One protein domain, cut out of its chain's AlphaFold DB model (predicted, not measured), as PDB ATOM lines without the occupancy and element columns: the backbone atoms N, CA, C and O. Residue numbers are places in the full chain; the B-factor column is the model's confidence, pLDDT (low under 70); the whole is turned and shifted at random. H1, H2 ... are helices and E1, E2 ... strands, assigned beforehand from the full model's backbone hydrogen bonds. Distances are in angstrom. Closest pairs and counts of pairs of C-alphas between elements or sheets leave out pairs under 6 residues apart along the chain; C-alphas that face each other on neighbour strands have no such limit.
ATOM      1  N   SER A  19      24.348  57.558  81.551       39.12
ATOM      2  CA  SER A  19      23.710  56.232  81.444       39.12
ATOM      3  C   SER A  19      24.663  55.049  81.665       39.12
ATOM      4  O   SER A  19      24.312  54.116  82.385       39.12
ATOM      5  N   SER A  20      25.876  55.113  81.116       36.31
ATOM      6  CA  SER A  20      26.869  54.038  81.200       36.31
ATOM      7  C   SER A  20      27.527  53.944  82.581       36.31
ATOM      8  O   SER A  20      27.715  52.839  83.083       36.31
ATOM      9  N   ALA A  21      27.785  55.075  83.248       40.47
ATOM     10  CA  ALA A  21      28.333  55.106  84.607       40.47
ATOM     11  C   ALA A  21      27.359  54.515  85.647       40.47
ATOM     12  O   ALA A  21      27.776  53.800  86.557       40.47
ATOM     13  N   PHE A  22      26.050  54.749  85.475       42.03
ATOM     14  CA  PHE A  22      25.008  54.163  86.329       42.03
ATOM     15  C   PHE A  22      24.861  52.640  86.158       42.03
ATOM     16  O   PHE A  22      24.444  51.980  87.107       42.03
ATOM     17  N   ALA A  23      25.186  52.080  84.984       45.28
ATOM     18  CA  ALA A  23      24.967  50.664  84.661       45.28
ATOM     19  C   ALA A  23      26.238  49.797  84.667       45.28
ATOM     20  O   ALA A  23      26.149  48.628  85.039       45.28
ATOM     21  N   PHE A  24      27.428  50.352  84.413       47.12
ATOM     22  CA  PHE A  24      28.684  49.582  84.309       47.12
ATOM     23  C   PHE A  24      29.872  50.147  85.116       47.12
ATOM     24  O   PHE A  24      30.989  49.665  84.960       47.12
ATOM     25  N   GLY A  25      29.654  51.151  85.980       41.53
ATOM     26  CA  GLY A  25      30.751  51.808  86.706       41.53
ATOM     27  C   GLY A  25      31.640  52.647  85.778       41.53
ATOM     28  O   GLY A  25      31.442  52.684  84.561       41.53
ATOM     29  N   SER A  26      32.598  53.377  86.343       35.56
ATOM     30  CA  SER A  26      33.534  54.229  85.591       35.56
ATOM     31  C   SER A  26      34.835  53.509  85.191       35.56
ATOM     32  O   SER A  26      35.546  53.964  84.292       35.56
ATOM     33  N   GLY A  27      35.122  52.350  85.792       35.00
ATOM     34  CA  GLY A  27      36.391  51.629  85.670       35.00
ATOM     35  C   GLY A  27      36.689  50.950  84.325       35.00
ATOM     36  O   GLY A  27      37.835  50.589  84.089       35.00
ATOM     37  N   MET A  28      35.716  50.789  83.417       35.06
ATOM     38  CA  MET A  28      35.936  50.090  82.133       35.06
ATOM     39  C   MET A  28      36.310  50.997  80.941       35.06
ATOM     40  O   MET A  28      36.594  50.485  79.855       35.06
ATOM     41  N   GLU A  29      36.299  52.329  81.086       33.56
ATOM     42  CA  GLU A  29      36.784  53.255  80.038       33.56
ATOM     43  C   GLU A  29      38.299  53.495  80.093       33.56
ATOM     44  O   GLU A  29      38.905  53.868  79.085       33.56
ATOM     45  N   GLN A  30      38.925  53.245  81.242       29.73
ATOM     46  CA  GLN A  30      40.376  53.214  81.363       29.73
ATOM     47  C   GLN A  30      40.844  51.804  81.013       29.73
ATOM     48  O   GLN A  30      40.253  50.819  81.452       29.73
ATOM     49  N   GLY A  31      41.873  51.696  80.166       33.88
ATOM     50  CA  GLY A  31      42.545  50.419  79.950       33.88
ATOM     51  C   GLY A  31      42.818  49.779  81.307       33.88
ATOM     52  O   GLY A  31      43.234  50.480  82.226       33.88
ATOM     53  N   MET A  32      42.492  48.493  81.431       30.78
ATOM     54  CA  MET A  32      42.746  47.689  82.622       30.78
ATOM     55  C   MET A  32      44.258  47.632  82.869       30.78
ATOM     56  O   MET A  32      44.918  46.656  82.521       30.78
ATOM     57  N   ASP A  33      44.814  48.693  83.442       30.08
ATOM     58  CA  ASP A  33      45.985  48.571  84.281       30.08
ATOM     59  C   ASP A  33      45.508  47.751  85.482       30.08
ATOM     60  O   ASP A  33      44.588  48.149  86.200       30.08
ATOM     61  N   ASP A  34      46.091  46.563  85.634       32.25
ATOM     62  CA  ASP A  34      45.858  45.578  86.695       32.25
ATOM     63  C   ASP A  34      46.380  46.120  88.044       32.25
ATOM     64  O   ASP A  34      47.224  45.539  88.730       32.25
ATOM     65  N   HIS A  35      45.951  47.330  88.402       30.92
ATOM     66  CA  HIS A  35      46.206  47.944  89.685       30.92
ATOM     67  C   HIS A  35      45.287  47.263  90.689       30.92
ATOM     68  O   HIS A  35      44.116  47.605  90.832       30.92
ATOM     69  N   GLY A  36      45.851  46.249  91.349       34.44
ATOM     70  CA  GLY A  36      45.209  45.467  92.392       34.44
ATOM     71  C   GLY A  36      44.586  46.358  93.461       34.44
ATOM     72  O   GLY A  36      45.266  46.825  94.376       34.44
ATOM     73  N   ALA A  37      43.273  46.551  93.351       30.70
ATOM     74  CA  ALA A  37      42.446  46.973  94.462       30.70
ATOM     75  C   ALA A  37      42.639  45.977  95.622       30.70
ATOM     76  O   ALA A  37      42.857  44.783  95.373       30.70
ATOM     77  N   PRO A  38      42.587  46.426  96.889       36.00
ATOM     78  CA  PRO A  38      42.640  45.508  98.016       36.00
ATOM     79  C   PRO A  38      41.509  44.487  97.866       36.00
ATOM     80  O   PRO A  38      40.336  44.848  97.803       36.00
ATOM     81  N   ALA A  39      41.881  43.212  97.750       45.66
ATOM     82  CA  ALA A  39      40.921  42.130  97.629       45.66
ATOM     83  C   ALA A  39      39.993  42.140  98.850       45.66
ATOM     84  O   ALA A  39      40.451  42.236  99.992       45.66
ATOM     85  N   LEU A  40      38.693  42.022  98.589       49.28
ATOM     86  CA  LEU A  40      37.684  41.784  99.611       49.28
ATOM     87  C   LEU A  40      38.078  40.621 100.538       49.28
ATOM     88  O   LEU A  40      38.784  39.702 100.103       49.28
ATOM     89  N   PRO A  41      37.603  40.611 101.799       50.19
ATOM     90  CA  PRO A  41      37.815  39.490 102.703       50.19
ATOM     91  C   PRO A  41      37.394  38.176 102.034       50.19
ATOM     92  O   PRO A  41      36.239  37.975 101.659       50.19
ATOM     93  N   THR A  42      38.352  37.264 101.866       55.34
ATOM     94  CA  THR A  42      38.158  35.995 101.147       55.34
ATOM     95  C   THR A  42      37.241  35.007 101.881       55.34
ATOM     96  O   THR A  42      36.990  33.915 101.376       55.34
ATOM     97  N   ASP A  43      36.781  35.351 103.086       59.06
ATOM     98  CA  ASP A  43      35.990  34.517 103.992       59.06
ATOM     99  C   ASP A  43      34.474  34.776 103.930       59.06
ATOM    100  O   ASP A  43      33.709  34.079 104.601       59.06
ATOM    101  N   GLN A  44      34.012  35.720 103.103       72.19
ATOM    102  CA  GLN A  44      32.583  35.975 102.944       72.19
ATOM    103  C   GLN A  44      31.886  34.810 102.219       72.19
ATOM    104  O   GLN A  44      32.244  34.424 101.101       72.19
ATOM    105  N   ALA A  45      30.861  34.252 102.866       81.31
ATOM    106  CA  ALA A  45      30.004  33.218 102.302       81.31
ATOM    107  C   ALA A  45      28.578  33.743 102.128       81.31
ATOM    108  O   ALA A  45      28.041  34.396 103.024       81.31
ATOM    109  N   TYR A  46      27.960  33.421 100.993       85.88
ATOM    110  CA  TYR A  46      26.552  33.714 100.728       85.88
ATOM    111  C   TYR A  46      25.734  32.439 100.601       85.88
ATOM    112  O   TYR A  46      26.257  31.345 100.362       85.88
ATOM    113  N   THR A  47      24.428  32.606 100.769       91.25
ATOM    114  CA  THR A  47      23.458  31.533 100.625       91.25
ATOM    115  C   THR A  47      22.978  31.488  99.178       91.25
ATOM    116  O   THR A  47      22.523  32.488  98.628       91.25
ATOM    117  N   LEU A  48      23.078  30.316  98.556       93.62
ATOM    118  CA  LEU A  48      22.624  30.055  97.197       93.62
ATOM    119  C   LEU A  48      21.494  29.021  97.222       93.62
ATOM    120  O   LEU A  48      21.656  27.925  97.754       93.62
ATOM    121  N   SER A  49      20.356  29.365  96.628       94.75
ATOM    122  CA  SER A  49      19.178  28.506  96.500       94.75
ATOM    123  C   SER A  49      19.173  27.835  95.130       94.75
ATOM    124  O   SER A  49      18.911  28.478  94.120       94.75
ATOM    125  N   VAL A  50      19.478  26.540  95.088       93.56
ATOM    126  CA  VAL A  50      19.749  25.799  93.851       93.56
ATOM    127  C   VAL A  50      18.643  24.784  93.547       93.56
ATOM    128  O   VAL A  50      18.511  23.798  94.276       93.56
ATOM    129  N   PRO A  51      17.872  24.935  92.458       93.94
ATOM    130  CA  PRO A  51      16.956  23.893  92.001       93.94
ATOM    131  C   PRO A  51      17.731  22.629  91.599       93.94
ATOM    132  O   PRO A  51      18.490  22.626  90.630       93.94
ATOM    133  N   VAL A  52      17.524  21.534  92.334       92.38
ATOM    134  CA  VAL A  52      18.392  20.339  92.314       92.38
ATOM    135  C   VAL A  52      18.488  19.673  90.938       92.38
ATOM    136  O   VAL A  52      19.506  19.067  90.615       92.38
ATOM    137  N   PHE A  53      17.439  19.775  90.124       92.94
ATOM    138  CA  PHE A  53      17.364  19.148  88.801       92.94
ATOM    139  C   PHE A  53      17.430  20.146  87.642       92.94
ATOM    140  O   PHE A  53      17.129  19.774  86.508       92.94
ATOM    141  N   SER A  54      17.786  21.406  87.907       91.62
ATOM    142  CA  SER A  54      17.962  22.390  86.843       91.62
ATOM    143  C   SER A  54      19.286  22.154  86.103       91.62
ATOM    144  O   SER A  54      20.336  22.112  86.753       91.62
ATOM    145  N   PRO A  55      19.272  22.064  84.757       91.25
ATOM    146  CA  PRO A  55      20.490  21.965  83.954       91.25
ATOM    147  C   PRO A  55      21.476  23.118  84.189       91.25
ATOM    148  O   PRO A  55      22.683  22.926  84.085       91.25
ATOM    149  N   LEU A  56      20.972  24.303  84.562       91.50
ATOM    150  CA  LEU A  56      21.786  25.498  84.827       91.50
ATOM    151  C   LEU A  56      22.807  25.294  85.952       91.50
ATOM    152  O   LEU A  56      23.844  25.950  85.968       91.50
ATOM    153  N   PHE A  57      22.528  24.377  86.879       94.38
ATOM    154  CA  PHE A  57      23.364  24.124  88.051       94.38
ATOM    155  C   PHE A  57      24.128  22.802  87.969       94.38
ATOM    156  O   PHE A  57      24.749  22.393  88.947       94.38
ATOM    157  N   GLU A  58      24.130  22.115  86.820       94.19
ATOM    158  CA  GLU A  58      24.808  20.817  86.679       94.19
ATOM    159  C   GLU A  58      26.290  20.875  87.063       94.19
ATOM    160  O   GLU A  58      26.802  19.922  87.648       94.19
ATOM    161  N   GLN A  59      26.960  21.995  86.776       93.56
ATOM    162  CA  GLN A  59      28.377  22.203  87.083       93.56
ATOM    163  C   GLN A  59      28.625  22.842  88.457       93.56
ATOM    164  O   GLN A  59      29.779  22.971  88.865       93.56
ATOM    165  N   THR A  60      27.577  23.223  89.194       94.81
ATOM    166  CA  THR A  60      27.718  23.869  90.502       94.81
ATOM    167  C   THR A  60      28.320  22.895  91.519       94.81
ATOM    168  O   THR A  60      27.759  21.814  91.734       94.81
ATOM    169  N   PRO A  61      29.450  23.240  92.163       94.88
ATOM    170  CA  PRO A  61      30.054  22.393  93.185       94.88
ATOM    171  C   PRO A  61      29.151  22.257  94.415       94.88
ATOM    172  O   PRO A  61      28.712  23.254  94.984       94.88
ATOM    173  N   VAL A  62      28.934  21.025  94.879       95.88
ATOM    174  CA  VAL A  62      28.273  20.748  96.174       95.88
ATOM    175  C   VAL A  62      29.261  20.297  97.251       95.88
ATOM    176  O   VAL A  62      28.974  20.393  98.446       95.88
ATOM    177  N   ALA A  63      30.445  19.846  96.832       94.81
ATOM    178  CA  ALA A  63      31.589  19.572  97.691       94.81
ATOM    179  C   ALA A  63      32.908  19.701  96.906       94.81
ATOM    180  O   ALA A  63      32.924  19.520  95.686       94.81
ATOM    181  N   LEU A  64      34.019  19.947  97.601       93.00
ATOM    182  CA  LEU A  64      35.378  19.748  97.095       93.00
ATOM    183  C   LEU A  64      36.023  18.581  97.835       93.00
ATOM    184  O   LEU A  64      35.907  18.469  99.050       93.00
ATOM    185  N   VAL A  65      36.750  17.739  97.107       93.38
ATOM    186  CA  VAL A  65      37.596  16.691  97.689       93.38
ATOM    187  C   VAL A  65      38.997  16.843  97.124       93.38
ATOM    188  O   VAL A  65      39.190  16.721  95.911       93.38
ATOM    189  N   LYS A  66      39.975  17.140  97.988       88.00
ATOM    190  CA  LYS A  66      41.360  17.468  97.599       88.00
ATOM    191  C   LYS A  66      41.408  18.586  96.542       88.00
ATOM    192  O   LYS A  66      42.099  18.468  95.531       88.00
ATOM    193  N   GLY A  67      40.589  19.626  96.733       84.00
ATOM    194  CA  GLY A  67      40.459  20.769  95.817       84.00
ATOM    195  C   GLY A  67      39.769  20.469  94.478       84.00
ATOM    196  O   GLY A  67      39.725  21.330  93.605       84.00
ATOM    197  N   ARG A  68      39.234  19.256  94.272       88.69
ATOM    198  CA  ARG A  68      38.495  18.896  93.052       88.69
ATOM    199  C   ARG A  68      36.991  18.903  93.320       88.69
ATOM    200  O   ARG A  68      36.578  18.228  94.266       88.69
ATOM    201  N   PRO A  69      36.172  19.560  92.482       93.25
ATOM    202  CA  PRO A  69      34.734  19.612  92.698       93.25
ATOM    203  C   PRO A  69      34.071  18.249  92.495       93.25
ATOM    204  O   PRO A  69      34.519  17.440  91.676       93.25
ATOM    205  N   ILE A  70      33.012  18.025  93.271       96.19
ATOM    206  CA  ILE A  70      31.906  17.117  92.973       96.19
ATOM    207  C   ILE A  70      30.737  18.019  92.585       96.19
ATOM    208  O   ILE A  70      30.257  18.802  93.413       96.19
ATOM    209  N   ALA A  71      30.313  17.942  91.328       96.12
ATOM    210  CA  ALA A  71      29.258  18.795  90.803       96.12
ATOM    211  C   ALA A  71      27.858  18.252  91.141       96.12
ATOM    212  O   ALA A  71      27.652  17.043  91.273       96.12
ATOM    213  N   LEU A  72      26.866  19.138  91.246       96.19
ATOM    214  CA  LEU A  72      25.471  18.764  91.497       96.19
ATOM    215  C   LEU A  72      24.931  17.793  90.431       96.19
ATOM    216  O   LEU A  72      24.204  16.848  90.757       96.19
ATOM    217  N   GLY A  73      25.329  17.979  89.170       95.62
ATOM    218  CA  GLY A  73      25.005  17.084  88.060       95.62
ATOM    219  C   GLY A  73      25.497  15.651  88.287       95.62
ATOM    220  O   GLY A  73      24.787  14.699  87.977       95.62
ATOM    221  N   GLU A  74      26.667  15.463  88.907       96.31
ATOM    222  CA  GLU A  74      27.197  14.128  89.225       96.31
ATOM    223  C   GLU A  74      26.345  13.421  90.285       96.31
ATOM    224  O   GLU A  74      26.031  12.232  90.158       96.31
ATOM    225  N   VAL A  75      25.932  14.157  91.322       96.19
ATOM    226  CA  VAL A  75      25.080  13.622  92.393       96.19
ATOM    227  C   VAL A  75      23.707  13.256  91.835       96.19
ATOM    228  O   VAL A  75      23.225  12.137  92.026       96.19
ATOM    229  N   THR A  76      23.085  14.170  91.093       94.81
ATOM    230  CA  THR A  76      21.741  13.966  90.538       94.81
ATOM    231  C   THR A  76      21.716  12.882  89.463       94.81
ATOM    232  O   THR A  76      20.794  12.062  89.449       94.81
ATOM    233  N   ALA A  77      22.756  12.774  88.630       94.69
ATOM    234  CA  ALA A  77      22.906  11.701  87.649       94.69
ATOM    235  C   ALA A  77      23.123  10.315  88.279       94.69
ATOM    236  O   ALA A  77      22.851   9.304  87.627       94.69
ATOM    237  N   ALA A  78      23.544  10.244  89.542       94.38
ATOM    238  CA  ALA A  78      23.697   8.999  90.289       94.38
ATOM    239  C   ALA A  78      22.456   8.616  91.129       94.38
ATOM    240  O   ALA A  78      22.419   7.511  91.686       94.38
ATOM    241  N   LEU A  79      21.429   9.474  91.203       93.44
ATOM    242  CA  LEU A  79      20.155   9.158  91.860       93.44
ATOM    243  C   LEU A  79      19.336   8.133  91.051       93.44
ATOM    244  O   LEU A  79      19.300   8.232  89.820       93.44
ATOM    245  N   PRO A  80      18.606   7.203  91.697       90.44
ATOM    246  CA  PRO A  80      17.644   6.335  91.014       90.44
ATOM    247  C   PRO A  80      16.576   7.146  90.268       90.44
ATOM    248  O   PRO A  80      16.126   8.183  90.759       90.44
ATOM    249  N   VAL A  81      16.144   6.673  89.096       86.00
ATOM    250  CA  VAL A  81      15.179   7.385  88.233       86.00
ATOM    251  C   VAL A  81      13.850   7.623  88.955       86.00
ATOM    252  O   VAL A  81      13.221   8.665  88.775       86.00
ATOM    253  N   GLU A  82      13.448   6.683  89.805       86.25
ATOM    254  CA  GLU A  82      12.230   6.740  90.608       86.25
ATOM    255  C   GLU A  82      12.287   7.882  91.626       86.25
ATOM    256  O   GLU A  82      11.289   8.558  91.843       86.25
ATOM    257  N   VAL A  83      13.467   8.141  92.201       85.00
ATOM    258  CA  VAL A  83      13.685   9.214  93.182       85.00
ATOM    259  C   VAL A  83      13.669  10.583  92.505       85.00
ATOM    260  O   VAL A  83      13.091  11.515  93.051       85.00
ATOM    261  N   ARG A  84      14.209  10.700  91.282       80.31
ATOM    262  CA  ARG A  84      14.196  11.964  90.513       80.31
ATOM    263  C   ARG A  84      12.789  12.435  90.144       80.31
ATOM    264  O   ARG A  84      12.573  13.620  89.934       80.31
ATOM    265  N   LYS A  85      11.842  11.502  90.023       78.50
ATOM    266  CA  LYS A  85      10.444  11.780  89.650       78.50
ATOM    267  C   LYS A  85       9.487  11.755  90.844       78.50
ATOM    268  O   LYS A  85       8.284  11.926  90.655       78.50
ATOM    269  N   SER A  86       9.994  11.490  92.047       75.38
ATOM    270  CA  SER A  86       9.177  11.319  93.244       75.38
ATOM    271  C   SER A  86       8.873  12.656  93.917       75.38
ATOM    272  O   SER A  86       9.729  13.531  94.007       75.38
ATOM    273  N   SER A  87       7.664  12.780  94.464       80.00
ATOM    274  CA  SER A  87       7.281  13.868  95.376       80.00
ATOM    275  C   SER A  87       7.710  13.599  96.831       80.00
ATOM    276  O   SER A  87       7.439  14.410  97.713       80.00
ATOM    277  N   ASP A  88       8.347  12.452  97.108       90.31
ATOM    278  CA  ASP A  88       8.889  12.100  98.427       90.31
ATOM    279  C   ASP A  88      10.223  12.814  98.695       90.31
ATOM    280  O   ASP A  88      11.310  12.313  98.399       90.31
ATOM    281  N   ILE A  89      10.126  13.996  99.301       90.88
ATOM    282  CA  ILE A  89      11.268  14.847  99.658       90.88
ATOM    283  C   ILE A  89      12.165  14.213 100.726       90.88
ATOM    284  O   ILE A  89      13.379  14.424 100.721       90.88
ATOM    285  N   ALA A  90      11.608  13.413 101.641       89.81
ATOM    286  CA  ALA A  90      12.404  12.729 102.658       89.81
ATOM    287  C   ALA A  90      13.264  11.626 102.025       89.81
ATOM    288  O   ALA A  90      14.461  11.534 102.313       89.81
ATOM    289  N   GLY A  91      12.672  10.843 101.119       90.75
ATOM    290  CA  GLY A  91      13.386   9.864 100.302       90.75
ATOM    291  C   GLY A  91      14.454  10.508  99.416       90.75
ATOM    292  O   GLY A  91      15.584  10.016  99.374       90.75
ATOM    293  N   LEU A  92      14.135  11.640  98.777       92.69
ATOM    294  CA  LEU A  92      15.078  12.410  97.960       92.69
ATOM    295  C   LEU A  92      16.284  12.890  98.776       92.69
ATOM    296  O   LEU A  92      17.414  12.604  98.396       92.69
ATOM    297  N   ASN A  93      16.057  13.538  99.921       92.81
ATOM    298  CA  ASN A  93      17.128  13.989 100.817       92.81
ATOM    299  C   ASN A  93      18.030  12.838 101.275       92.81
ATOM    300  O   ASN A  93      19.255  12.942 101.226       92.81
ATOM    301  N   SER A  94      17.426  11.728 101.715       93.06
ATOM    302  CA  SER A  94      18.167  10.548 102.169       93.06
ATOM    303  C   SER A  94      19.066  10.003 101.059       93.06
ATOM    304  O   SER A  94      20.263   9.795 101.261       93.06
ATOM    305  N   LYS A  95      18.510   9.839  99.851       94.38
ATOM    306  CA  LYS A  95      19.252   9.262  98.730       94.38
ATOM    307  C   LYS A  95      20.290  10.216  98.148       94.38
ATOM    308  O   LYS A  95      21.346   9.755  97.729       94.38
ATOM    309  N   PHE A  96      20.013  11.518  98.143       95.38
ATOM    310  CA  PHE A  96      20.966  12.553  97.749       95.38
ATOM    311  C   PHE A  96      22.213  12.513  98.632       95.38
ATOM    312  O   PHE A  96      23.318  12.376  98.109       95.38
ATOM    313  N   ASN A  97      22.035  12.523  99.957       94.44
ATOM    314  CA  ASN A  97      23.151  12.464 100.901       94.44
ATOM    315  C   ASN A  97      23.924  11.141 100.793       94.44
ATOM    316  O   ASN A  97      25.147  11.162 100.754       94.44
ATOM    317  N   GLU A  98      23.236  10.003 100.641       95.12
ATOM    318  CA  GLU A  98      23.894   8.703 100.425       95.12
ATOM    319  C   GLU A  98      24.784   8.707  99.169       95.12
ATOM    320  O   GLU A  98      25.894   8.170  99.174       95.12
ATOM    321  N   VAL A  99      24.307   9.311  98.075       96.38
ATOM    322  CA  VAL A  99      25.080   9.421  96.834       96.38
ATOM    323  C   VAL A  99      26.259  10.378  97.000       96.38
ATOM    324  O   VAL A  99      27.360  10.025  96.573       96.38
ATOM    325  N   LEU A 100      26.051  11.541  97.622       95.56
ATOM    326  CA  LEU A 100      27.112  12.513  97.886       95.56
ATOM    327  C   LEU A 100      28.213  11.899  98.758       95.56
ATOM    328  O   LEU A 100      29.375  11.923  98.359       95.56
ATOM    329  N   ASP A 101      27.859  11.255  99.873       94.75
ATOM    330  CA  ASP A 101      28.806  10.587 100.775       94.75
ATOM    331  C   ASP A 101      29.617   9.508 100.048       94.75
ATOM    332  O   ASP A 101      30.831   9.393 100.227       94.75
ATOM    333  N   ARG A 102      28.965   8.731  99.173       95.69
ATOM    334  CA  ARG A 102      29.636   7.711  98.361       95.69
ATOM    335  C   ARG A 102      30.627   8.328  97.370       95.69
ATOM    336  O   ARG A 102      31.718   7.784  97.206       95.69
ATOM    337  N   LEU A 103      30.260   9.423  96.698       95.69
ATOM    338  CA  LEU A 103      31.141  10.128  95.756       95.69
ATOM    339  C   LEU A 103      32.326  10.776  96.482       95.69
ATOM    340  O   LEU A 103      33.463  10.653  96.024       95.69
ATOM    341  N   VAL A 104      32.077  11.386  97.644       94.50
ATOM    342  CA  VAL A 104      33.118  11.938  98.518       94.50
ATOM    343  C   VAL A 104      34.089  10.842  98.943       94.50
ATOM    344  O   VAL A 104      35.289  10.978  98.719       94.50
ATOM    345  N   ALA A 105      33.593   9.724  99.483       92.69
ATOM    346  CA  ALA A 105      34.432   8.612  99.928       92.69
ATOM    347  C   ALA A 105      35.274   8.022  98.785       92.69
ATOM    348  O   ALA A 105      36.463   7.755  98.969       92.69
ATOM    349  N   ALA A 106      34.682   7.871  97.597       92.62
ATOM    350  CA  ALA A 106      35.380   7.371  96.417       92.62
ATOM    351  C   ALA A 106      36.513   8.306  95.960       92.62
ATOM    352  O   ALA A 106      37.560   7.830  95.532       92.62
ATOM    353  N   ARG A 107      36.325   9.628  96.054       92.50
ATOM    354  CA  ARG A 107      37.325  10.626  95.634       92.50
ATOM    355  C   ARG A 107      38.379  10.900  96.709       92.50
ATOM    356  O   ARG A 107      39.501  11.289  96.386       92.50
ATOM    357  N   LEU A 108      38.026  10.682  97.975       91.00
ATOM    358  CA  LEU A 108      38.924  10.838  99.115       91.00
ATOM    359  C   LEU A 108      39.977   9.722  99.151       91.00
ATOM    360  O   LEU A 108      41.124  10.000  99.498       91.00
ATOM    361  N   ASP A 109      39.605   8.499  98.751       87.81
ATOM    362  CA  ASP A 109      40.502   7.339  98.585       87.81
ATOM    363  C   ASP A 109      41.435   7.124  99.795       87.81
ATOM    364  O   ASP A 109      42.659   7.114  99.693       87.81
ATOM    365  N   GLY A 110      40.843   7.066 100.995       80.44
ATOM    366  CA  GLY A 110      41.581   6.909 102.256       80.44
ATOM    367  C   GLY A 110      42.253   8.179 102.802       80.44
ATOM    368  O   GLY A 110      42.981   8.086 103.790       80.44
ATOM    369  N   GLY A 111      42.015   9.345 102.190       79.94
ATOM    370  CA  GLY A 111      42.444  10.662 102.679       79.94
ATOM    371  C   GLY A 111      41.736  11.134 103.958       79.94
ATOM    372  O   GLY A 111      40.835  10.480 104.487       79.94
ATOM    373  N   GLU A 112      42.153  12.291 104.472       81.44
ATOM    374  CA  GLU A 112      41.640  12.842 105.733       81.44
ATOM    375  C   GLU A 112      40.404  13.728 105.523       81.44
ATOM    376  O   GLU A 112      40.296  14.452 104.541       81.44
ATOM    377  N   ARG A 113      39.491  13.766 106.506       79.38
ATOM    378  CA  ARG A 113      38.257  14.579 106.434       79.38
ATOM    379  C   ARG A 113      38.506  16.079 106.216       79.38
ATOM    380  O   ARG A 113      37.643  16.746 105.668       79.38
ATOM    381  N   LYS A 114      39.671  16.600 106.619       82.44
ATOM    382  CA  LYS A 114      40.073  18.002 106.396       82.44
ATOM    383  C   LYS A 114      40.284  18.356 104.918       82.44
ATOM    384  O   LYS A 114      40.411  19.523 104.593       82.44
ATOM    385  N   GLU A 115      40.376  17.354 104.045       86.06
ATOM    386  CA  GLU A 115      40.509  17.527 102.595       86.06
ATOM    387  C   GLU A 115      39.144  17.577 101.892       86.06
ATOM    388  O   GLU A 115      39.089  17.487 100.663       86.06
ATOM    389  N   VAL A 116      38.050  17.644 102.661       89.06
ATOM    390  CA  VAL A 116      36.676  17.668 102.164       89.06
ATOM    391  C   VAL A 116      35.979  18.934 102.642       89.06
ATOM    392  O   VAL A 116      35.709  19.079 103.834       89.06
ATOM    393  N   ASP A 117      35.600  19.778 101.692       90.25
ATOM    394  CA  ASP A 117      34.720  20.921 101.921       90.25
ATOM    395  C   ASP A 117      33.330  20.559 101.403       90.25
ATOM    396  O   ASP A 117      33.185  20.170 100.247       90.25
ATOM    397  N   VAL A 118      32.299  20.647 102.242       91.94
ATOM    398  CA  VAL A 118      30.906  20.401 101.837       91.94
ATOM    399  C   VAL A 118      30.152  21.716 101.916       91.94
ATOM    400  O   VAL A 118      30.130  22.345 102.971       91.94
ATOM    401  N   PHE A 119      29.527  22.113 100.811       93.44
ATOM    402  CA  PHE A 119      28.819  23.393 100.707       93.44
ATOM    403  C   PHE A 119      27.318  23.271 100.950       93.44
ATOM    404  O   PHE A 119      26.637  24.279 101.088       93.44
ATOM    405  N   VAL A 120      26.786  22.048 100.994       92.38
ATOM    406  CA  VAL A 120      25.371  21.799 101.284       92.38
ATOM    407  C   VAL A 120      25.027  22.273 102.695       92.38
ATOM    408  O   VAL A 120      25.568  21.753 103.671       92.38
ATOM    409  N   ASP A 121      24.091  23.215 102.799       86.31
ATOM    410  CA  ASP A 121      23.647  23.807 104.061       86.31
ATOM    411  C   ASP A 121      22.149  23.573 104.279       86.31
ATOM    412  O   ASP A 121      21.308  24.433 104.039       86.31
ATOM    413  N   GLY A 122      21.798  22.367 104.723       83.69
ATOM    414  CA  GLY A 122      20.420  22.002 105.049       83.69
ATOM    415  C   GLY A 122      19.879  20.844 104.215       83.69
ATOM    416  O   GLY A 122      20.601  19.907 103.877       83.69
ATOM    417  N   LYS A 123      18.565  20.860 103.973       88.75
ATOM    418  CA  LYS A 123      17.830  19.809 103.254       88.75
ATOM    419  C   LYS A 123      17.203  20.381 101.994       88.75
ATOM    420  O   LYS A 123      16.794  21.535 101.993       88.75
ATOM    421  N   ILE A 124      17.052  19.531 100.984       92.31
ATOM    422  CA  ILE A 124      16.226  19.802  99.810       92.31
ATOM    423  C   ILE A 124      14.794  20.059 100.285       92.31
ATOM    424  O   ILE A 124      14.240  19.239 101.030       92.31
ATOM    425  N   ASP A 125      14.221  21.189  99.887       91.94
ATOM    426  CA  ASP A 125      12.881  21.595 100.294       91.94
ATOM    427  C   ASP A 125      11.771  20.944  99.443       91.94
ATOM    428  O   ASP A 125      12.006  20.061  98.613       91.94
ATOM    429  N   LYS A 126      10.521  21.351  99.686       89.25
ATOM    430  CA  LYS A 126       9.338  20.832  98.978       89.25
ATOM    431  C   LYS A 126       9.301  21.184  97.488       89.25
ATOM    432  O   LYS A 126       8.655  20.466  96.729       89.25
ATOM    433  N   ASP A 127       9.991  22.251  97.107       90.31
ATOM    434  CA  ASP A 127      10.075  22.767  95.747       90.31
ATOM    435  C   ASP A 127      11.352  22.241  95.054       90.31
ATOM    436  O   ASP A 127      11.695  22.657  93.950       90.31
ATOM    437  N   GLN A 128      12.018  21.255  95.678       93.31
ATOM    438  CA  GLN A 128      13.249  20.612  95.218       93.31
ATOM    439  C   GLN A 128      14.434  21.582  95.100       93.31
ATOM    440  O   GLN A 128      15.312  21.403  94.254       93.31
ATOM    441  N   VAL A 129      14.478  22.585  95.977       94.25
ATOM    442  CA  VAL A 129      15.567  23.556  96.083       94.25
ATOM    443  C   VAL A 129      16.528  23.139  97.195       94.25
ATOM    444  O   VAL A 129      16.118  22.764  98.293       94.25
ATOM    445  N   LEU A 130      17.823  23.173  96.891       94.88
ATOM    446  CA  LEU A 130      18.934  22.889  97.787       94.88
ATOM    447  C   LEU A 130      19.639  24.187  98.166       94.88
ATOM    448  O   LEU A 130      20.080  24.933  97.298       94.88
ATOM    449  N   THR A 131      19.805  24.412  99.460       94.44
ATOM    450  CA  THR A 131      20.581  25.537  99.977       94.44
ATOM    451  C   THR A 131      22.065  25.180 100.020       94.44
ATOM    452  O   THR A 131      22.450  24.161 100.604       94.44
ATOM    453  N   LEU A 132      22.906  26.020  99.418       93.56
ATOM    454  CA  LEU A 132      24.362  25.948  99.506       93.56
ATOM    455  C   LEU A 132      24.909  27.185 100.227       93.56
ATOM    456  O   LEU A 132      24.477  28.301  99.947       93.56
ATOM    457  N   LYS A 133      25.898  27.000 101.101       91.75
ATOM    458  CA  LYS A 133      26.756  28.077 101.607       91.75
ATOM    459  C   LYS A 133      28.023  28.128 100.776       91.75
ATOM    460  O   LYS A 133      28.858  27.226 100.865       91.75
ATOM    461  N   VAL A 134      28.151  29.165  99.953       88.25
ATOM    462  CA  VAL A 134      29.214  29.265  98.951       88.25
ATOM    463  C   VAL A 134      30.181  30.404  99.285       88.25
ATOM    464  O   VAL A 134      29.731  31.521  99.542       88.25
ATOM    465  N   PRO A 135      31.502  30.153  99.289       85.75
ATOM    466  CA  PRO A 135      32.502  31.210  99.394       85.75
ATOM    467  C   PRO A 135      32.543  31.992  98.082       85.75
ATOM    468  O   PRO A 135      32.833  31.427  97.025       85.75
ATOM    469  N   ILE A 136      32.244  33.287  98.136       77.25
ATOM    470  CA  ILE A 136      31.900  34.043  96.924       77.25
ATOM    471  C   ILE A 136      33.124  34.300  96.053       77.25
ATOM    472  O   ILE A 136      33.012  34.241  94.844       77.25
ATOM    473  N   PHE A 137      34.319  34.438  96.629       77.06
ATOM    474  CA  PHE A 137      35.566  34.636  95.875       77.06
ATOM    475  C   PHE A 137      36.230  33.333  95.412       77.06
ATOM    476  O   PHE A 137      37.367  33.333  94.937       77.06
ATOM    477  N   SER A 138      35.548  32.195  95.556       83.06
ATOM    478  CA  SER A 138      36.095  30.912  95.130       83.06
ATOM    479  C   SER A 138      36.003  30.735  93.617       83.06
ATOM    480  O   SER A 138      34.926  30.748  93.019       83.06
ATOM    481  N   GLN A 139      37.154  30.446  93.008       82.25
ATOM    482  CA  GLN A 139      37.302  30.164  91.576       82.25
ATOM    483  C   GLN A 139      36.425  28.988  91.102       82.25
ATOM    484  O   GLN A 139      36.058  28.904  89.933       82.25
ATOM    485  N   HIS A 140      36.042  28.082  92.009       87.00
ATOM    486  CA  HIS A 140      35.188  26.939  91.685       87.00
ATOM    487  C   HIS A 140      33.735  27.323  91.378       87.00
ATOM    488  O   HIS A 140      33.026  26.539  90.752       87.00
ATOM    489  N   PHE A 141      33.292  28.509  91.805       89.56
ATOM    490  CA  PHE A 141      31.913  28.961  91.642       89.56
ATOM    491  C   PHE A 141      31.731  29.984  90.524       89.56
ATOM    492  O   PHE A 141      30.599  30.385  90.293       89.56
ATOM    493  N   LEU A 142      32.779  30.364  89.780       87.00
ATOM    494  CA  LEU A 142      32.702  31.432  88.769       87.00
ATOM    495  C   LEU A 142      31.562  31.267  87.756       87.00
ATOM    496  O   LEU A 142      30.951  32.255  87.372       87.00
ATOM    497  N   PHE A 143      31.249  30.038  87.349       89.44
ATOM    498  CA  PHE A 143      30.175  29.752  86.388       89.44
ATOM    499  C   PHE A 143      28.831  29.418  87.043       89.44
ATOM    500  O   PHE A 143      27.877  29.076  86.352       89.44
ATOM    501  N   THR A 144      28.744  29.468  88.373       93.12
ATOM    502  CA  THR A 144      27.505  29.165  89.094       93.12
ATOM    503  C   THR A 144      26.519  30.317  88.913       93.12
ATOM    504  O   THR A 144      26.884  31.451  89.229       93.12
ATOM    505  N   PRO A 145      25.288  30.069  88.437       95.19
ATOM    506  CA  PRO A 145      24.277  31.113  88.303       95.19
ATOM    507  C   PRO A 145      23.916  31.725  89.660       95.19
ATOM    508  O   PRO A 145      23.608  31.002  90.607       95.19
ATOM    509  N   VAL A 146      23.918  33.056  89.749       95.38
ATOM    510  CA  VAL A 146      23.414  33.816  90.912       95.38
ATOM    511  C   VAL A 146      22.019  34.384  90.669       95.38
ATOM    512  O   VAL A 146      21.248  34.570  91.611       95.38
ATOM    513  N   ALA A 147      21.675  34.595  89.402       96.12
ATOM    514  CA  ALA A 147      20.346  34.939  88.925       96.12
ATOM    515  C   ALA A 147      20.175  34.461  87.473       96.12
ATOM    516  O   ALA A 147      21.128  34.001  86.843       96.12
ATOM    517  N   GLU A 148      18.961  34.554  86.948       94.94
ATOM    518  CA  GLU A 148      18.604  34.177  85.581       94.94
ATOM    519  C   GLU A 148      17.460  35.058  85.072       94.94
ATOM    520  O   GLU A 148      16.524  35.359  85.819       94.94
ATOM    521  N   VAL A 149      17.516  35.420  83.788       95.31
ATOM    522  CA  VAL A 149      16.449  36.111  83.057       95.31
ATOM    523  C   VAL A 149      16.165  35.367  81.750       95.31
ATOM    524  O   VAL A 149      17.005  35.338  80.860       95.31
ATOM    525  N   ASP A 150      14.974  34.781  81.617       91.50
ATOM    526  CA  ASP A 150      14.496  34.089  80.404       91.50
ATOM    527  C   ASP A 150      15.479  33.028  79.853       91.50
ATOM    528  O   ASP A 150      15.737  32.957  78.650       91.50
ATOM    529  N   GLY A 151      16.062  32.207  80.736       88.12
ATOM    530  CA  GLY A 151      17.058  31.194  80.361       88.12
ATOM    531  C   GLY A 151      18.506  31.688  80.352       88.12
ATOM    532  O   GLY A 151      19.419  30.878  80.192       88.12
ATOM    533  N   ASP A 152      18.730  32.993  80.504       91.12
ATOM    534  CA  ASP A 152      20.045  33.625  80.441       91.12
ATOM    535  C   ASP A 152      20.594  33.852  81.855       91.12
ATOM    536  O   ASP A 152      20.051  34.639  82.636       91.12
ATOM    537  N   ALA A 153      21.630  33.097  82.214       93.19
ATOM    538  CA  ALA A 153      22.190  33.091  83.558       93.19
ATOM    539  C   ALA A 153      23.139  34.273  83.778       93.19
ATOM    540  O   ALA A 153      24.001  34.551  82.952       93.19
ATOM    541  N   ILE A 154      23.043  34.886  84.955       94.69
ATOM    542  CA  ILE A 154      24.045  35.816  85.476       94.69
ATOM    543  C   ILE A 154      25.004  34.984  86.339       94.69
ATOM    544  O   ILE A 154      24.581  34.482  87.388       94.69
ATOM    545  N   PRO A 155      26.259  34.761  85.914       92.31
ATOM    546  CA  PRO A 155      27.199  33.914  86.638       92.31
ATOM    547  C   PRO A 155      27.837  34.657  87.820       92.31
ATOM    548  O   PRO A 155      28.099  35.856  87.762       92.31
ATOM    549  N   MET A 156      28.176  33.925  88.884       91.19
ATOM    550  CA  MET A 156      28.865  34.458  90.066       91.19
ATOM    551  C   MET A 156      30.144  35.219  89.693       91.19
ATOM    552  O   MET A 156      30.449  36.249  90.279       91.19
ATOM    553  N   GLY A 157      30.886  34.739  88.694       88.12
ATOM    554  CA  GLY A 157      32.101  35.392  88.225       88.12
ATOM    555  C   GLY A 157      31.864  36.805  87.697       88.12
ATOM    556  O   GLY A 157      32.729  37.651  87.881       88.12
ATOM    557  N   GLU A 158      30.726  37.070  87.054       88.50
ATOM    558  CA  GLU A 158      30.338  38.423  86.629       88.50
ATOM    559  C   GLU A 158      29.996  39.285  87.842       88.50
ATOM    560  O   GLU A 158      30.572  40.353  88.021       88.50
ATOM    561  N   PHE A 159      29.167  38.761  88.743       89.94
ATOM    562  CA  PHE A 159      28.795  39.449  89.976       89.94
ATOM    563  C   PHE A 159      30.004  39.870  90.830       89.94
ATOM    564  O   PHE A 159      30.065  41.008  91.283       89.94
ATOM    565  N   ILE A 160      30.996  38.990  91.011       85.69
ATOM    566  CA  ILE A 160      32.225  39.303  91.759       85.69
ATOM    567  C   ILE A 160      33.050  40.385  91.059       85.69
ATOM    568  O   ILE A 160      33.607  41.248  91.735       85.69
ATOM    569  N   ARG A 161      33.181  40.324  89.724       84.75
ATOM    570  CA  ARG A 161      33.955  41.322  88.968       84.75
ATOM    571  C   ARG A 161      33.367  42.714  89.169       84.75
ATOM    572  O   ARG A 161      34.106  43.634  89.502       84.75
ATOM    573  N   GLU A 162      32.052  42.830  89.042       82.75
ATOM    574  CA  GLU A 162      31.338  44.094  89.223       82.75
ATOM    575  C   GLU A 162      31.374  44.567  90.680       82.75
ATOM    576  O   GLU A 162      31.586  45.750  90.941       82.75
ATOM    577  N   LEU A 163      31.271  43.643  91.644       83.19
ATOM    578  CA  LEU A 163      31.431  43.968  93.061       83.19
ATOM    579  C   LEU A 163      32.822  44.564  93.316       83.19
ATOM    580  O   LEU A 163      32.929  45.663  93.850       83.19
ATOM    581  N   ASN A 164      33.885  43.895  92.861       79.12
ATOM    582  CA  ASN A 164      35.262  44.379  93.003       79.12
ATOM    583  C   ASN A 164      35.482  45.746  92.333       79.12
ATOM    584  O   ASN A 164      36.196  46.580  92.889       79.12
ATOM    585  N   ALA A 165      34.873  45.991  91.169       74.00
ATOM    586  CA  ALA A 165      34.949  47.284  90.490       74.00
ATOM    587  C   ALA A 165      34.321  48.409  91.335       74.00
ATOM    588  O   ALA A 165      34.939  49.460  91.510       74.00
ATOM    589  N   MET A 166      33.153  48.170  91.947       71.75
ATOM    590  CA  MET A 166      32.511  49.134  92.855       71.75
ATOM    591  C   MET A 166      33.389  49.484  94.069       71.75
ATOM    592  O   MET A 166      33.477  50.655  94.456       71.75
ATOM    593  N   HIS A 167      34.087  48.497  94.637       69.44
ATOM    594  CA  HIS A 167      35.011  48.724  95.754       69.44
ATOM    595  C   HIS A 167      36.234  49.553  95.361       69.44
ATOM    596  O   HIS A 167      36.654  50.428  96.122       69.44
ATOM    597  N   ALA A 168      36.809  49.279  94.186       65.12
ATOM    598  CA  ALA A 168      37.972  50.000  93.682       65.12
ATOM    599  C   ALA A 168      37.665  51.493  93.470       65.12
ATOM    600  O   ALA A 168      38.482  52.348  93.812       65.12
ATOM    601  N   GLU A 169      36.468  51.812  92.970       61.25
ATOM    602  CA  GLU A 169      36.016  53.191  92.749       61.25
ATOM    603  C   GLU A 169      35.716  53.947  94.058       61.25
ATOM    604  O   GLU A 169      35.876  55.166  94.121       61.25
ATOM    605  N   SER A 170      35.338  53.238  95.127       56.81
ATOM    606  CA  SER A 170      34.893  53.839  96.397       56.81
ATOM    607  C   SER A 170      36.027  54.202  97.370       56.81
ATOM    608  O   SER A 170      35.762  54.637  98.490       56.81
ATOM    609  N   GLY A 171      37.297  54.047  96.976       51.94
ATOM    610  CA  GLY A 171      38.439  54.517  97.773       51.94
ATOM    611  C   GLY A 171      38.685  53.754  99.083       51.94
ATOM    612  O   GLY A 171      39.277  54.307 100.003       51.94
ATOM    613  N   GLY A 172      38.250  52.493  99.176       47.78
ATOM    614  CA  GLY A 172      38.660  51.548 100.225       47.78
ATOM    615  C   GLY A 172      38.083  51.739 101.637       47.78
ATOM    616  O   GLY A 172      38.274  50.838 102.447       47.78
ATOM    617  N   ASP A 173      37.367  52.832 101.938       44.03
ATOM    618  CA  ASP A 173      36.994  53.184 103.329       44.03
ATOM    619  C   ASP A 173      35.478  53.348 103.591       44.03
ATOM    620  O   ASP A 173      35.059  53.878 104.624       44.03
ATOM    621  N   HIS A 174      34.606  52.867 102.693       43.28
ATOM    622  CA  HIS A 174      33.150  52.951 102.875       43.28
ATOM    623  C   HIS A 174      32.439  51.593 102.813       43.28
ATOM    624  O   HIS A 174      32.342  50.957 101.772       43.28
ATOM    625  N   HIS A 175      31.857  51.200 103.952       45.91
ATOM    626  CA  HIS A 175      30.993  50.031 104.184       45.91
ATOM    627  C   HIS A 175      29.605  50.116 103.501       45.91
ATOM    628  O   HIS A 175      28.592  49.713 104.079       45.91
ATOM    629  N   HIS A 176      29.522  50.645 102.279       50.59
ATOM    630  CA  HIS A 176      28.272  50.690 101.503       50.59
ATOM    631  C   HIS A 176      28.254  49.734 100.311       50.59
ATOM    632  O   HIS A 176      27.482  49.894  99.371       50.59
ATOM    633  N   ASP A 177      29.021  48.664 100.458       61.09
ATOM    634  CA  ASP A 177      28.842  47.344  99.882       61.09
ATOM    635  C   ASP A 177      27.388  46.904  99.941       61.09
ATOM    636  O   ASP A 177      26.994  46.309 100.948       61.09
ATOM    637  N   LYS A 178      26.558  47.178  98.930       77.75
ATOM    638  CA  LYS A 178      25.197  46.632  98.857       77.75
ATOM    639  C   LYS A 178      25.102  45.593  97.736       77.75
ATOM    640  O   LYS A 178      24.530  45.875  96.685       77.75
ATOM    641  N   PRO A 179      25.606  44.361  97.962       83.69
ATOM    642  CA  PRO A 179      25.616  43.302  96.957       83.69
ATOM    643  C   PRO A 179      24.219  42.976  96.398       83.69
ATOM    644  O   PRO A 179      24.090  42.597  95.238       83.69
TER     645      PRO A 179
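What this domain is: This is residues 19 to 179 of the 671 residues of the protein "PpiC domain-containing protein" of Geoalkalibacter subterraneus (UniProt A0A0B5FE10). A long two-stranded ribbon, E1 with E5, lies in the middle between two unequal lobes. The larger lobe is a three-stranded sheet with the long helix H4 over one face and the short H2 and H3 packed on H4; the smaller is the hairpin E6 and E7, from which H5 runs outward, with H1 near H5. The printed part has 161 residues with five named helices and seven named strands, in the order H1 E1 E2 E3 H2 H3 H4 E4 E5 E6 E7 H5. The larger sheet has the order E3, E2, E4, antiparallel, and the class is mixed, helices and strands. The whole is only just loose, close to compact, with a radius of gyration of the C-alphas of 18.6 A and spans of 54 by 39 by 26 A.

How they stand to each other: Begin at H1, residues 19 to 24, which is close but not clearly touching H5, residues 156 to 169: the closest C-alphas, of Phe 24 and Glu 162, are 7.8 A apart. Next look at E1, residues 45 to 51, antiparallel to E5, residues 129 to 135, at 153 degrees, with N 48 and O 132 2.8 A apart. E2, residues 61 to 65, and E3, residues 68 to 71, form a hairpin, with N 70 and O 63 2.8 A apart. On the other side of E2 is E4, residues 116 to 118, with N 64 and O 117 2.8 A apart. H2, residues 72 to 77, only grazes this sheet with residues 72 to 75. H4, residues 89 to 108, is on the sheet at a height of 10.2 A, over E2 and, only just, over E3, on which 3 of its C-alphas fall; the two layers are this helix and this sheet. With residues 96 to 103 alone H4 touches H2, about perpendicular at 74 degrees, closest at the C-alphas of Val 75 and Leu 100, 6.0 A. With residues 91 to 95 alone it touches H3, residues 81 to 84, closest at the C-alphas of Val 83 and Leu 92, 5.9 A. E6, residues 145 to 149, and E7, residues 152 to 155, form a hairpin, with N 146 and O 154 2.8 A apart. In H1, H2, H4 and H5 every O i to N i+4 pair is within hydrogen-bond range; H3 is too short for one.

Where its parts are: Find C-alpha 19 at (23.710, 56.232, 81.444), where H1 begins. E1 runs 19.1 A and E5 18.9 A. H4 starts at C-alpha 89, (11.268, 14.847, 99.658), and runs 28.0 A. H5 runs 20.2 A to C-alpha 169 at (36.016, 53.191, 92.749).

The domain as a whole: The C-alphas farthest apart, of Ser 19 and Gly 110, are 56.4 A apart. The printed part has no cut, and the one long link is H1 to E1, 20 residues. Mean pLDDT of the printed part is 79.4; residues 19 to 43 and 167 to 177 are under 70.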